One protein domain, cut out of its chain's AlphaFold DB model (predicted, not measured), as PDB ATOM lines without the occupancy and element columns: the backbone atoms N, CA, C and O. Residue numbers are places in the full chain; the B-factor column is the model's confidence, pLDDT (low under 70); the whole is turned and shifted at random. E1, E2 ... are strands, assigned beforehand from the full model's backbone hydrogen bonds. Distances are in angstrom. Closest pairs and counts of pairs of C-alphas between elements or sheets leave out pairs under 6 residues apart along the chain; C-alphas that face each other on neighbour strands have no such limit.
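What this domain is: This is residues 393 to 471 of the 533 residues of an uncharacterized protein of Gemmatimonadales bacterium (UniProt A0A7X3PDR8). The domain is a small sandwich of two antiparallel sheets, E1 E7 E3 E5 and E2 E6 E4, splayed by 30 degrees between their best planes and with their strands crossed at 47 degrees. The chain changes sheet at each of the six links between named strands; the links E1 to E2 and E6 to E7 loop at one end of the longest axis, and E2 to E3 and E5 to E6 at the other. The printed part has 79 residues with seven named strands, E1 to E7 in order along the chain, and no named helix. The class is all strand, though under half of the residues, 33 of 79, are in named elements. The whole is compact, with a radius of gyration of the C-alphas of 11.8 A and spans of 33 by 22 by 21 A.

How they stand to each other: E1, residues 393 to 396, is an edge strand, antiparallel to E7, residues 466 to 470, with N 394 and O 467 2.8 A apart, within hydrogen-bond range. E7 is also the antiparallel neighbour of E3, residues 420 to 423, with N 468 and O 422 2.8 A apart. E3 is in turn the antiparallel neighbour of the other edge strand, E5, residues 439 to 441, with N 440 and O 421 2.9 A apart. From edge to edge of this sheet the strands' lines turn by 107 degrees. In the other sheet, the inner strand E6, residues 449 to 455, has E2, residues 406 to 411, as an antiparallel neighbour at 160 degrees, with N 406 and O 454 2.8 A apart. Its other neighbour is E4, residues 427 to 430, antiparallel at 164 degrees, with N 429 and O 453 2.9 A apart. Residues 399 to 400 pair antiparallel with residues 406 to 407 of E2. The parts of the two sheets that face each other are 9.2 A centre to centre. The closest C-alphas of E4 and E5, those of Val 430 and Leu 440, are 6.6 A apart. E1 and E4 are apart.

Where its parts are: E1 begins at C-alpha 393, (43.949, -42.254, -36.074). E2 is 16.2 A long from first to last C-alpha. E3 and E4 are each 10.4 A long, and E5 is 5.6 A. E6, the longest strand, measures 19.6 A from C-alpha 449 at (45.063, -44.855, -56.193). E7 is 13.0 A long and ends at C-alpha 470, (54.167, -41.501, -39.376).

The domain as a whole: The two C-alphas farthest apart, those of Thr 402 and Gly 471, are 34.8 A apart. The printed part has no cut. The link E3 to E4 is tight, the other five are short, and none is long. The mean pLDDT of the printed part is 87.4; residues 458 to 462 and residue 471 are under 70.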
ATOM      1  N   ALA A 393      44.357 -41.083 -35.308       85.00
ATOM      2  CA  ALA A 393      43.949 -42.254 -36.074       85.00
ATOM      3  C   ALA A 393      43.051 -41.828 -37.248       85.00
ATOM      4  O   ALA A 393      42.147 -41.005 -37.090       85.00
ATOM      5  N   LEU A 394      43.310 -42.409 -38.415       89.81
ATOM      6  CA  LEU A 394      42.555 -42.235 -39.645       89.81
ATOM      7  C   LEU A 394      41.749 -43.507 -39.902       89.81
ATOM      8  O   LEU A 394      42.332 -44.559 -40.176       89.81
ATOM      9  N   ASP A 395      40.425 -43.413 -39.840       91.06
ATOM     10  CA  ASP A 395      39.545 -44.527 -40.183       91.06
ATOM     11  C   ASP A 395      39.561 -44.732 -41.707       91.06
ATOM     12  O   ASP A 395      39.292 -43.813 -42.484       91.06
ATOM     13  N   LEU A 396      39.870 -45.942 -42.162       90.62
ATOM     14  CA  LEU A 396      39.771 -46.309 -43.569       90.62
ATOM     15  C   LEU A 396      38.370 -46.868 -43.803       90.62
ATOM     16  O   LEU A 396      38.029 -47.934 -43.291       90.62
ATOM     17  N   ALA A 397      37.549 -46.167 -44.585       87.12
ATOM     18  CA  ALA A 397      36.181 -46.597 -44.872       87.12
ATOM     19  C   ALA A 397      36.160 -47.695 -45.955       87.12
ATOM     20  O   ALA A 397      35.574 -47.527 -47.023       87.12
ATOM     21  N   LEU A 398      36.857 -48.800 -45.686       88.69
ATOM     22  CA  LEU A 398      36.869 -50.000 -46.518       88.69
ATOM     23  C   LEU A 398      35.557 -50.778 -46.342       88.69
ATOM     24  O   LEU A 398      34.884 -50.675 -45.316       88.69
ATOM     25  N   GLU A 399      35.210 -51.594 -47.329       89.38
ATOM     26  CA  GLU A 399      34.043 -52.469 -47.279       89.38
ATOM     27  C   GLU A 399      34.430 -53.834 -46.706       89.38
ATOM     28  O   GLU A 399      35.375 -54.472 -47.177       89.38
ATOM     29  N   ALA A 400      33.701 -54.302 -45.694       88.44
ATOM     30  CA  ALA A 400      33.900 -55.634 -45.135       88.44
ATOM     31  C   ALA A 400      33.365 -56.711 -46.093       88.44
ATOM     32  O   ALA A 400      32.166 -56.777 -46.372       88.44
ATOM     33  N   GLY A 401      34.249 -57.584 -46.570       85.44
ATOM     34  CA  GLY A 401      33.881 -58.776 -47.324       85.44
ATOM     35  C   GLY A 401      33.291 -59.870 -46.432       85.44
ATOM     36  O   GLY A 401      33.579 -59.968 -45.238       85.44
ATOM     37  N   THR A 402      32.500 -60.765 -47.026       83.62
ATOM     38  CA  THR A 402      31.935 -61.942 -46.331       83.62
ATOM     39  C   THR A 402      32.996 -62.948 -45.877       83.62
ATOM     40  O   THR A 402      32.704 -63.854 -45.104       83.62
ATOM     41  N   ASP A 403      34.221 -62.813 -46.380       85.25
ATOM     42  CA  ASP A 403      35.407 -63.589 -46.025       85.25
ATOM     43  C   ASP A 403      36.217 -62.965 -44.871       85.25
ATOM     44  O   ASP A 403      37.317 -63.432 -44.574       85.25
ATOM     45  N   GLY A 404      35.691 -61.913 -44.230       83.81
ATOM     46  CA  GLY A 404      36.348 -61.215 -43.121       83.81
ATOM     47  C   GLY A 404      37.524 -60.336 -43.556       83.81
ATOM     48  O   GLY A 404      38.341 -59.948 -42.725       83.81
ATOM     49  N   VAL A 405      37.640 -60.045 -44.854       89.31
ATOM     50  CA  VAL A 405      38.668 -59.158 -45.408       89.31
ATOM     51  C   VAL A 405      38.022 -57.846 -45.825       89.31
ATOM     52  O   VAL A 405      37.067 -57.826 -46.600       89.31
ATOM     53  N   TRP A 406      38.574 -56.746 -45.333       91.25
ATOM     54  CA  TRP A 406      38.162 -55.394 -45.675       91.25
ATOM     55  C   TRP A 406      38.859 -54.953 -46.955       91.25
ATOM     56  O   TRP A 406      40.071 -55.118 -47.067       91.25
ATOM     57  N   ARG A 407      38.121 -54.404 -47.921       92.00
ATOM     58  CA  ARG A 407      38.664 -54.016 -49.231       92.00
ATOM     59  C   ARG A 407      38.186 -52.646 -49.661       92.00
ATOM     60  O   ARG A 407      37.065 -52.246 -49.367       92.00
ATOM     61  N   GLY A 408      39.019 -51.937 -50.406       91.19
ATOM     62  CA  GLY A 408      38.608 -50.688 -51.029       91.19
ATOM     63  C   GLY A 408      39.702 -50.057 -51.869       91.19
ATOM     64  O   GLY A 408      40.884 -50.374 -51.741       91.19
ATOM     65  N   ARG A 409      39.289 -49.135 -52.738       92.19
ATOM     66  CA  ARG A 409      40.197 -48.321 -53.542       92.19
ATOM     67  C   ARG A 409      40.255 -46.913 -52.971       92.19
ATOM     68  O   ARG A 409      39.295 -46.156 -53.063       92.19
ATOM     69  N   LEU A 410      41.399 -46.556 -52.409       91.19
ATOM     70  CA  LEU A 410      41.625 -45.259 -51.789       91.19
ATOM     71  C   LEU A 410      42.405 -44.356 -52.743       91.19
ATOM     72  O   LEU A 410      43.446 -44.751 -53.267       91.19
ATOM     73  N   ARG A 411      41.929 -43.133 -52.972       92.50
ATOM     74  CA  ARG A 411      42.687 -42.102 -53.690       92.50
ATOM     75  C   ARG A 411      43.390 -41.216 -52.667       92.50
ATOM     76  O   ARG A 411      42.732 -40.713 -51.769       92.50
ATOM     77  N   VAL A 412      44.706 -41.030 -52.778       91.00
ATOM     78  CA  VAL A 412      45.486 -40.195 -51.845       91.00
ATOM     79  C   VAL A 412      45.060 -38.727 -51.989       91.00
ATOM     80  O   VAL A 412      45.337 -38.132 -53.039       91.00
ATOM     81  N   PRO A 413      44.419 -38.127 -50.967       89.38
ATOM     82  CA  PRO A 413      44.011 -36.731 -51.010       89.38
ATOM     83  C   PRO A 413      45.225 -35.810 -50.867       89.38
ATOM     84  O   PRO A 413      46.264 -36.188 -50.320       89.38
ATOM     85  N   ASP A 414      45.080 -34.564 -51.312       86.31
ATOM     86  CA  ASP A 414      46.157 -33.566 -51.286       86.31
ATOM     87  C   ASP A 414      46.745 -33.371 -49.880       86.31
ATOM     88  O   ASP A 414      47.952 -33.216 -49.724       86.31
ATOM     89  N   VAL A 415      45.895 -33.436 -48.850       85.69
ATOM     90  CA  VAL A 415      46.298 -33.286 -47.444       85.69
ATOM     91  C   VAL A 415      47.162 -34.441 -46.932       85.69
ATOM     92  O   VAL A 415      47.891 -34.252 -45.967       85.69
ATOM     93  N   LEU A 416      47.142 -35.608 -47.580       87.94
ATOM     94  CA  LEU A 416      48.001 -36.745 -47.231       87.94
ATOM     95  C   LEU A 416      49.241 -36.854 -48.130       87.94
ATOM     96  O   LEU A 416      50.155 -37.622 -47.835       87.94
ATOM     97  N   ALA A 417      49.320 -36.073 -49.211       87.31
ATOM     98  CA  ALA A 417      50.439 -36.130 -50.141       87.31
ATOM     99  C   ALA A 417      51.769 -35.755 -49.458       87.31
ATOM    100  O   ALA A 417      51.868 -34.737 -48.779       87.31
ATOM    101  N   GLY A 418      52.810 -36.564 -49.642       82.00
ATOM    102  CA  GLY A 418      54.130 -36.340 -49.043       82.00
ATOM    103  C   GLY A 418      54.301 -36.860 -47.609       82.00
ATOM    104  O   GLY A 418      55.428 -36.830 -47.104       82.00
ATOM    105  N   PHE A 419      53.228 -37.345 -46.974       86.19
ATOM    106  CA  PHE A 419      53.290 -38.050 -45.692       86.19
ATOM    107  C   PHE A 419      53.591 -39.538 -45.873       86.19
ATOM    108  O   PHE A 419      53.396 -40.096 -46.951       86.19
ATOM    109  N   THR A 420      54.040 -40.166 -44.792       88.44
ATOM    110  CA  THR A 420      54.166 -41.616 -44.663       88.44
ATOM    111  C   THR A 420      52.937 -42.134 -43.922       88.44
ATOM    112  O   THR A 420      52.598 -41.609 -42.860       88.44
ATOM    113  N   LEU A 421      52.252 -43.137 -44.470       90.88
ATOM    114  CA  LEU A 421      51.071 -43.736 -43.844       90.88
ATOM    115  C   LEU A 421      51.342 -45.182 -43.459       90.88
ATOM    116  O   LEU A 421      51.759 -45.988 -44.294       90.88
ATOM    117  N   ARG A 422      51.037 -45.519 -42.205       92.56
ATOM    118  CA  ARG A 422      51.106 -46.891 -41.696       92.56
ATOM    119  C   ARG A 422      49.769 -47.347 -41.142       92.56
ATOM    120  O   ARG A 422      49.124 -46.614 -40.395       92.56
ATOM    121  N   GLY A 423      49.382 -48.567 -41.490       91.62
ATOM    122  CA  GLY A 423      48.221 -49.242 -40.921       91.62
ATOM    123  C   GLY A 423      48.438 -49.653 -39.462       91.62
ATOM    124  O   GLY A 423      49.572 -49.785 -38.987       91.62
ATOM    125  N   GLU A 424      47.341 -49.875 -38.745       89.94
ATOM    126  CA  GLU A 424      47.346 -50.507 -37.422       89.94
ATOM    127  C   GLU A 424      47.636 -52.021 -37.501       89.94
ATOM    128  O   GLU A 424      47.959 -52.570 -38.555       89.94
ATOM    129  N   GLU A 425      47.645 -52.707 -36.359       88.25
ATOM    130  CA  GLU A 425      47.957 -54.137 -36.280       88.25
ATOM    131  C   GLU A 425      47.010 -54.998 -37.137       88.25
ATOM    132  O   GLU A 425      45.794 -54.839 -37.100       88.25
ATOM    133  N   GLY A 426      47.588 -55.904 -37.930       88.12
ATOM    134  CA  GLY A 426      46.871 -56.770 -38.866       88.12
ATOM    135  C   GLY A 426      47.685 -57.055 -40.125       88.12
ATOM    136  O   GLY A 426      48.846 -56.653 -40.244       88.12
ATOM    137  N   SER A 427      47.079 -57.784 -41.059       90.75
ATOM    138  CA  SER A 427      47.673 -58.116 -42.353       90.75
ATOM    139  C   SER A 427      47.160 -57.155 -43.420       90.75
ATOM    140  O   SER A 427      45.952 -57.031 -43.617       90.75
ATOM    141  N   TRP A 428      48.090 -56.488 -44.100       94.00
ATOM    142  CA  TRP A 428      47.803 -55.465 -45.099       94.00
ATOM    143  C   TRP A 428      48.358 -55.870 -46.461       94.00
ATOM    144  O   TRP A 428      49.499 -56.327 -46.574       94.00
ATOM    145  N   THR A 429      47.554 -55.649 -47.493       94.75
ATOM    146  CA  THR A 429      47.941 -55.792 -48.896       94.75
ATOM    147  C   THR A 429      47.635 -54.483 -49.609       94.75
ATOM    148  O   THR A 429      46.550 -53.933 -49.438       94.75
ATOM    149  N   VAL A 430      48.588 -53.977 -50.393       94.31
ATOM    150  CA  VAL A 430      48.422 -52.780 -51.226       94.31
ATOM    151  C   VAL A 430      48.793 -53.132 -52.660       94.31
ATOM    152  O   VAL A 430      49.850 -53.712 -52.906       94.31
ATOM    153  N   ASP A 431      47.909 -52.816 -53.603       93.88
ATOM    154  CA  ASP A 431      48.076 -53.099 -55.033       93.88
ATOM    155  C   ASP A 431      48.406 -54.590 -55.296       93.88
ATOM    156  O   ASP A 431      49.233 -54.941 -56.140       93.88
ATOM    157  N   GLY A 432      47.783 -55.487 -54.519       90.44
ATOM    158  CA  GLY A 432      47.957 -56.943 -54.606       90.44
ATOM    159  C   GLY A 432      49.237 -57.499 -53.967       90.44
ATOM    160  O   GLY A 432      49.466 -58.706 -54.031       90.44
ATOM    161  N   SER A 433      50.067 -56.657 -53.342       92.75
ATOM    162  CA  SER A 433      51.304 -57.070 -52.666       92.75
ATOM    163  C   SER A 433      51.207 -56.888 -51.153       92.75
ATOM    164  O   SER A 433      50.761 -55.846 -50.674       92.75
ATOM    165  N   THR A 434      51.635 -57.888 -50.380       92.31
ATOM    166  CA  THR A 434      51.745 -57.761 -48.919       92.31
ATOM    167  C   THR A 434      52.771 -56.693 -48.574       92.31
ATOM    168  O   THR A 434      53.890 -56.738 -49.087       92.31
ATOM    169  N   VAL A 435      52.408 -55.757 -47.701       91.25
ATOM    170  CA  VAL A 435      53.296 -54.652 -47.328       91.25
ATOM    171  C   VAL A 435      54.079 -54.963 -46.055       91.25
ATOM    172  O   VAL A 435      53.522 -55.426 -45.057       91.25
ATOM    173  N   GLU A 436      55.383 -54.695 -46.085       87.81
ATOM    174  CA  GLU A 436      56.247 -54.774 -44.905       87.81
ATOM    175  C   GLU A 436      55.973 -53.593 -43.965       87.81
ATOM    176  O   GLU A 436      55.559 -52.514 -44.394       87.81
ATOM    177  N   ASP A 437      56.139 -53.814 -42.658       86.00
ATOM    178  CA  ASP A 437      55.924 -52.814 -41.603       86.00
ATOM    179  C   ASP A 437      54.558 -52.099 -41.619       86.00
ATOM    180  O   ASP A 437      54.390 -51.067 -40.964       86.00
ATOM    181  N   ARG A 438      53.556 -52.668 -42.308       91.94
ATOM    182  CA  ARG A 438      52.215 -52.076 -42.498       91.94
ATOM    183  C   ARG A 438      52.261 -50.745 -43.258       91.94
ATOM    184  O   ARG A 438      51.401 -49.887 -43.061       91.94
ATOM    185  N   LEU A 439      53.273 -50.556 -44.100       93.38
ATOM    186  CA  LEU A 439      53.477 -49.338 -44.874       93.38
ATOM    187  C   LEU A 439      52.478 -49.257 -46.031       93.38
ATOM    188  O   LEU A 439      52.581 -50.005 -46.997       93.38
ATOM    189  N   LEU A 440      51.517 -48.337 -45.944       92.69
ATOM    190  CA  LEU A 440      50.509 -48.164 -46.993       92.69
ATOM    191  C   LEU A 440      51.057 -47.331 -48.156       92.69
ATOM    192  O   LEU A 440      50.828 -47.650 -49.321       92.69
ATOM    193  N   CYS A 441      51.799 -46.270 -47.837       91.50
ATOM    194  CA  CYS A 441      52.557 -45.482 -48.801       91.50
ATOM    195  C   CYS A 441      53.661 -44.668 -48.116       91.50
ATOM    196  O   CYS A 441      53.491 -44.202 -46.988       91.50
ATOM    197  N   ASP A 442      54.782 -44.488 -48.822       89.62
ATOM    198  CA  ASP A 442      55.901 -43.652 -48.388       89.62
ATOM    199  C   ASP A 442      56.766 -43.164 -49.568       89.62
ATOM    200  O   ASP A 442      57.372 -43.985 -50.263       89.62
ATOM    201  N   PRO A 443      56.856 -41.846 -49.803       88.12
ATOM    202  CA  PRO A 443      55.827 -40.869 -49.459       88.12
ATOM    203  C   PRO A 443      54.533 -41.161 -50.237       88.12
ATOM    204  O   PRO A 443      54.553 -41.686 -51.351       88.12
ATOM    205  N   CYS A 444      53.384 -40.779 -49.691       89.12
ATOM    206  CA  CYS A 444      52.115 -40.894 -50.399       89.12
ATOM    207  C   CYS A 444      52.060 -39.900 -51.568       89.12
ATOM    208  O   CYS A 444      52.192 -38.688 -51.392       89.12
ATOM    209  N   GLU A 445      51.877 -40.407 -52.786       89.94
ATOM    210  CA  GLU A 445      51.815 -39.583 -53.992       89.94
ATOM    211  C   GLU A 445      50.417 -38.996 -54.187       89.94
ATOM    212  O   GLU A 445      49.419 -39.715 -54.170       89.94
ATOM    213  N   ARG A 446      50.342 -37.681 -54.418       89.25
ATOM    214  CA  ARG A 446      49.081 -36.960 -54.625       89.25
ATOM    215  C   ARG A 446      48.233 -37.616 -55.717       89.25
ATOM    216  O   ARG A 446      48.671 -37.747 -56.857       89.25
ATOM    217  N   GLY A 447      46.994 -37.970 -55.383       89.00
ATOM    218  CA  GLY A 447      46.032 -38.546 -56.317       89.00
ATOM    219  C   GLY A 447      46.320 -39.988 -56.740       89.00
ATOM    220  O   GLY A 447      45.536 -40.524 -57.529       89.00
ATOM    221  N   ARG A 448      47.385 -40.626 -56.229       91.94
ATOM    222  CA  ARG A 448      47.638 -42.054 -56.445       91.94
ATOM    223  C   ARG A 448      46.465 -42.858 -55.898       91.94
ATOM    224  O   ARG A 448      45.931 -42.550 -54.835       91.94
ATOM    225  N   ARG A 449      46.060 -43.884 -56.640       93.94
ATOM    226  CA  ARG A 449      45.063 -44.855 -56.193       93.94
ATOM    227  C   ARG A 449      45.783 -46.050 -55.588       93.94
ATOM    228  O   ARG A 449      46.737 -46.532 -56.189       93.94
ATOM    229  N   LEU A 450      45.322 -46.471 -54.421       93.06
ATOM    230  CA  LEU A 450      45.797 -47.631 -53.683       93.06
ATOM    231  C   LEU A 450      44.648 -48.629 -53.607       93.06
ATOM    232  O   LEU A 450      43.554 -48.277 -53.162       93.06
ATOM    233  N   GLU A 451      44.878 -49.856 -54.049       94.19
ATOM    234  CA  GLU A 451      43.951 -50.959 -53.809       94.19
ATOM    235  C   GLU A 451      44.349 -51.649 -52.508       94.19
ATOM    236  O   GLU A 451      45.396 -52.288 -52.447       94.19
ATOM    237  N   VAL A 452      43.562 -51.448 -51.452       93.75
ATOM    238  CA  VAL A 452      43.914 -51.868 -50.093       93.75
ATOM    239  C   VAL A 452      43.041 -53.038 -49.674       93.75
ATOM    240  O   VAL A 452      41.814 -52.961 -49.749       93.75
ATOM    241  N   GLU A 453      43.683 -54.090 -49.173       93.75
ATOM    242  CA  GLU A 453      43.027 -55.162 -48.434       93.75
ATOM    243  C   GLU A 453      43.585 -55.238 -47.011       93.75
ATOM    244  O   GLU A 453      44.800 -55.193 -46.800       93.75
ATOM    245  N   PHE A 454      42.695 -55.389 -46.034       93.38
ATOM    246  CA  PHE A 454      43.039 -55.551 -44.628       93.38
ATOM    247  C   PHE A 454      42.364 -56.783 -44.037       93.38
ATOM    248  O   PHE A 454      41.165 -57.011 -44.213       93.38
ATOM    249  N   ARG A 455      43.136 -57.556 -43.277       90.19
ATOM    250  CA  ARG A 455      42.634 -58.634 -42.428       90.19
ATOM    251  C   ARG A 455      43.081 -58.383 -40.993       90.19
ATOM    252  O   ARG A 455      44.284 -58.272 -40.733       90.19
ATOM    253  N   GLY A 456      42.106 -58.313 -40.090       84.00
ATOM    254  CA  GLY A 456      42.334 -58.139 -38.662       84.00
ATOM    255  C   GLY A 456      43.122 -59.294 -38.043       84.00
ATOM    256  O   GLY A 456      43.321 -60.357 -38.638       84.00
ATOM    257  N   THR A 457      43.617 -59.064 -36.833       80.88
ATOM    258  CA  THR A 457      44.086 -60.141 -35.956       80.88
ATOM    259  C   THR A 457      42.903 -60.697 -35.163       80.88
ATOM    260  O   THR A 457      41.904 -60.005 -34.958       80.88
ATOM    261  N   ALA A 458      43.003 -61.947 -34.697       69.06
ATOM    262  CA  ALA A 458      41.916 -62.627 -33.992       69.06
ATOM    263  C   ALA A 458      41.300 -61.741 -32.885       69.06
ATOM    264  O   ALA A 458      41.965 -61.403 -31.909       69.06
ATOM    265  N   GLY A 459      40.022 -61.377 -33.049       62.19
ATOM    266  CA  GLY A 459      39.282 -60.507 -32.124       62.19
ATOM    267  C   GLY A 459      39.120 -59.044 -32.564       62.19
ATOM    268  O   GLY A 459      38.372 -58.317 -31.917       62.19
ATOM    269  N   THR A 460      39.751 -58.622 -33.667       60.94
ATOM    270  CA  THR A 460      39.619 -57.268 -34.251       60.94
ATOM    271  C   THR A 460      38.948 -57.254 -35.627       60.94
ATOM    272  O   THR A 460      38.726 -56.187 -36.186       60.94
ATOM    273  N   ASP A 461      38.546 -58.417 -36.151       63.41
ATOM    274  CA  ASP A 461      37.988 -58.575 -37.507       63.41
ATOM    275  C   ASP A 461      36.713 -57.745 -37.766       63.41
ATOM    276  O   ASP A 461      36.380 -57.452 -38.915       63.41
ATOM    277  N   SER A 462      36.007 -57.351 -36.700       64.31
ATOM    278  CA  SER A 462      34.795 -56.524 -36.743       64.31
ATOM    279  C   SER A 462      35.045 -55.020 -36.598       64.31
ATOM    280  O   SER A 462      34.101 -54.243 -36.750       64.31
ATOM    281  N   GLN A 463      36.271 -54.592 -36.283       73.69
ATOM    282  CA  GLN A 463      36.605 -53.175 -36.163       73.69
ATOM    283  C   GLN A 463      37.007 -52.598 -37.526       73.69
ATOM    284  O   GLN A 463      37.681 -53.278 -38.303       73.69
ATOM    285  N   PRO A 464      36.610 -51.350 -37.829       78.88
ATOM    286  CA  PRO A 464      37.018 -50.705 -39.064       78.88
ATOM    287  C   PRO A 464      38.548 -50.533 -39.092       78.88
ATOM    288  O   PRO A 464      39.139 -50.160 -38.074       78.88
ATOM    289  N   PRO A 465      39.196 -50.795 -40.241       89.69
ATOM    290  CA  PRO A 465      40.637 -50.646 -40.384       89.69
ATOM    291  C   PRO A 465      41.070 -49.200 -40.166       89.69
ATOM    292  O   PRO A 465      40.445 -48.267 -40.670       89.69
ATOM    293  N   ARG A 466      42.187 -49.018 -39.466       91.88
ATOM    294  CA  ARG A 466      42.750 -47.705 -39.149       91.88
ATOM    295  C   ARG A 466      44.185 -47.574 -39.625       91.88
ATOM    296  O   ARG A 466      44.937 -48.548 -39.681       91.88
ATOM    297  N   ALA A 467      44.560 -46.345 -39.944       91.69
ATOM    298  CA  ALA A 467      45.917 -45.949 -40.279       91.69
ATOM    299  C   ALA A 467      46.332 -44.711 -39.479       91.69
ATOM    300  O   ALA A 467      45.516 -44.052 -38.841       91.69
ATOM    301  N   ARG A 468      47.618 -44.380 -39.521       90.25
ATOM    302  CA  ARG A 468      48.181 -43.176 -38.909       90.25
ATOM    303  C   ARG A 468      49.258 -42.573 -39.797       90.25
ATOM    304  O   ARG A 468      49.950 -43.293 -40.521       90.25
ATOM    305  N   ILE A 469      49.415 -41.259 -39.692       86.19
ATOM    306  CA  ILE A 469      50.556 -40.548 -40.269       86.19
ATOM    307  C   ILE A 469      51.790 -40.820 -39.405       86.19
ATOM    308  O   ILE A 469      51.752 -40.663 -38.186       86.19
ATOM    309  N   GLU A 470      52.883 -41.252 -40.032       79.38
ATOM    310  CA  GLU A 470      54.167 -41.501 -39.376       79.38
ATOM    311  C   GLU A 470      55.137 -40.329 -39.603       79.38
ATOM    312  O   GLU A 470      55.192 -39.748 -40.687       79.38
ATOM    313  N   GLY A 471      55.905 -39.966 -38.569       65.12
ATOM    314  CA  GLY A 471      56.882 -38.874 -38.600       65.12
ATOM    315  C   GLY A 471      57.081 -38.232 -37.226       65.12
ATOM    316  O   GLY A 471      56.452 -38.644 -36.252       65.12
TER     317      GLY A 471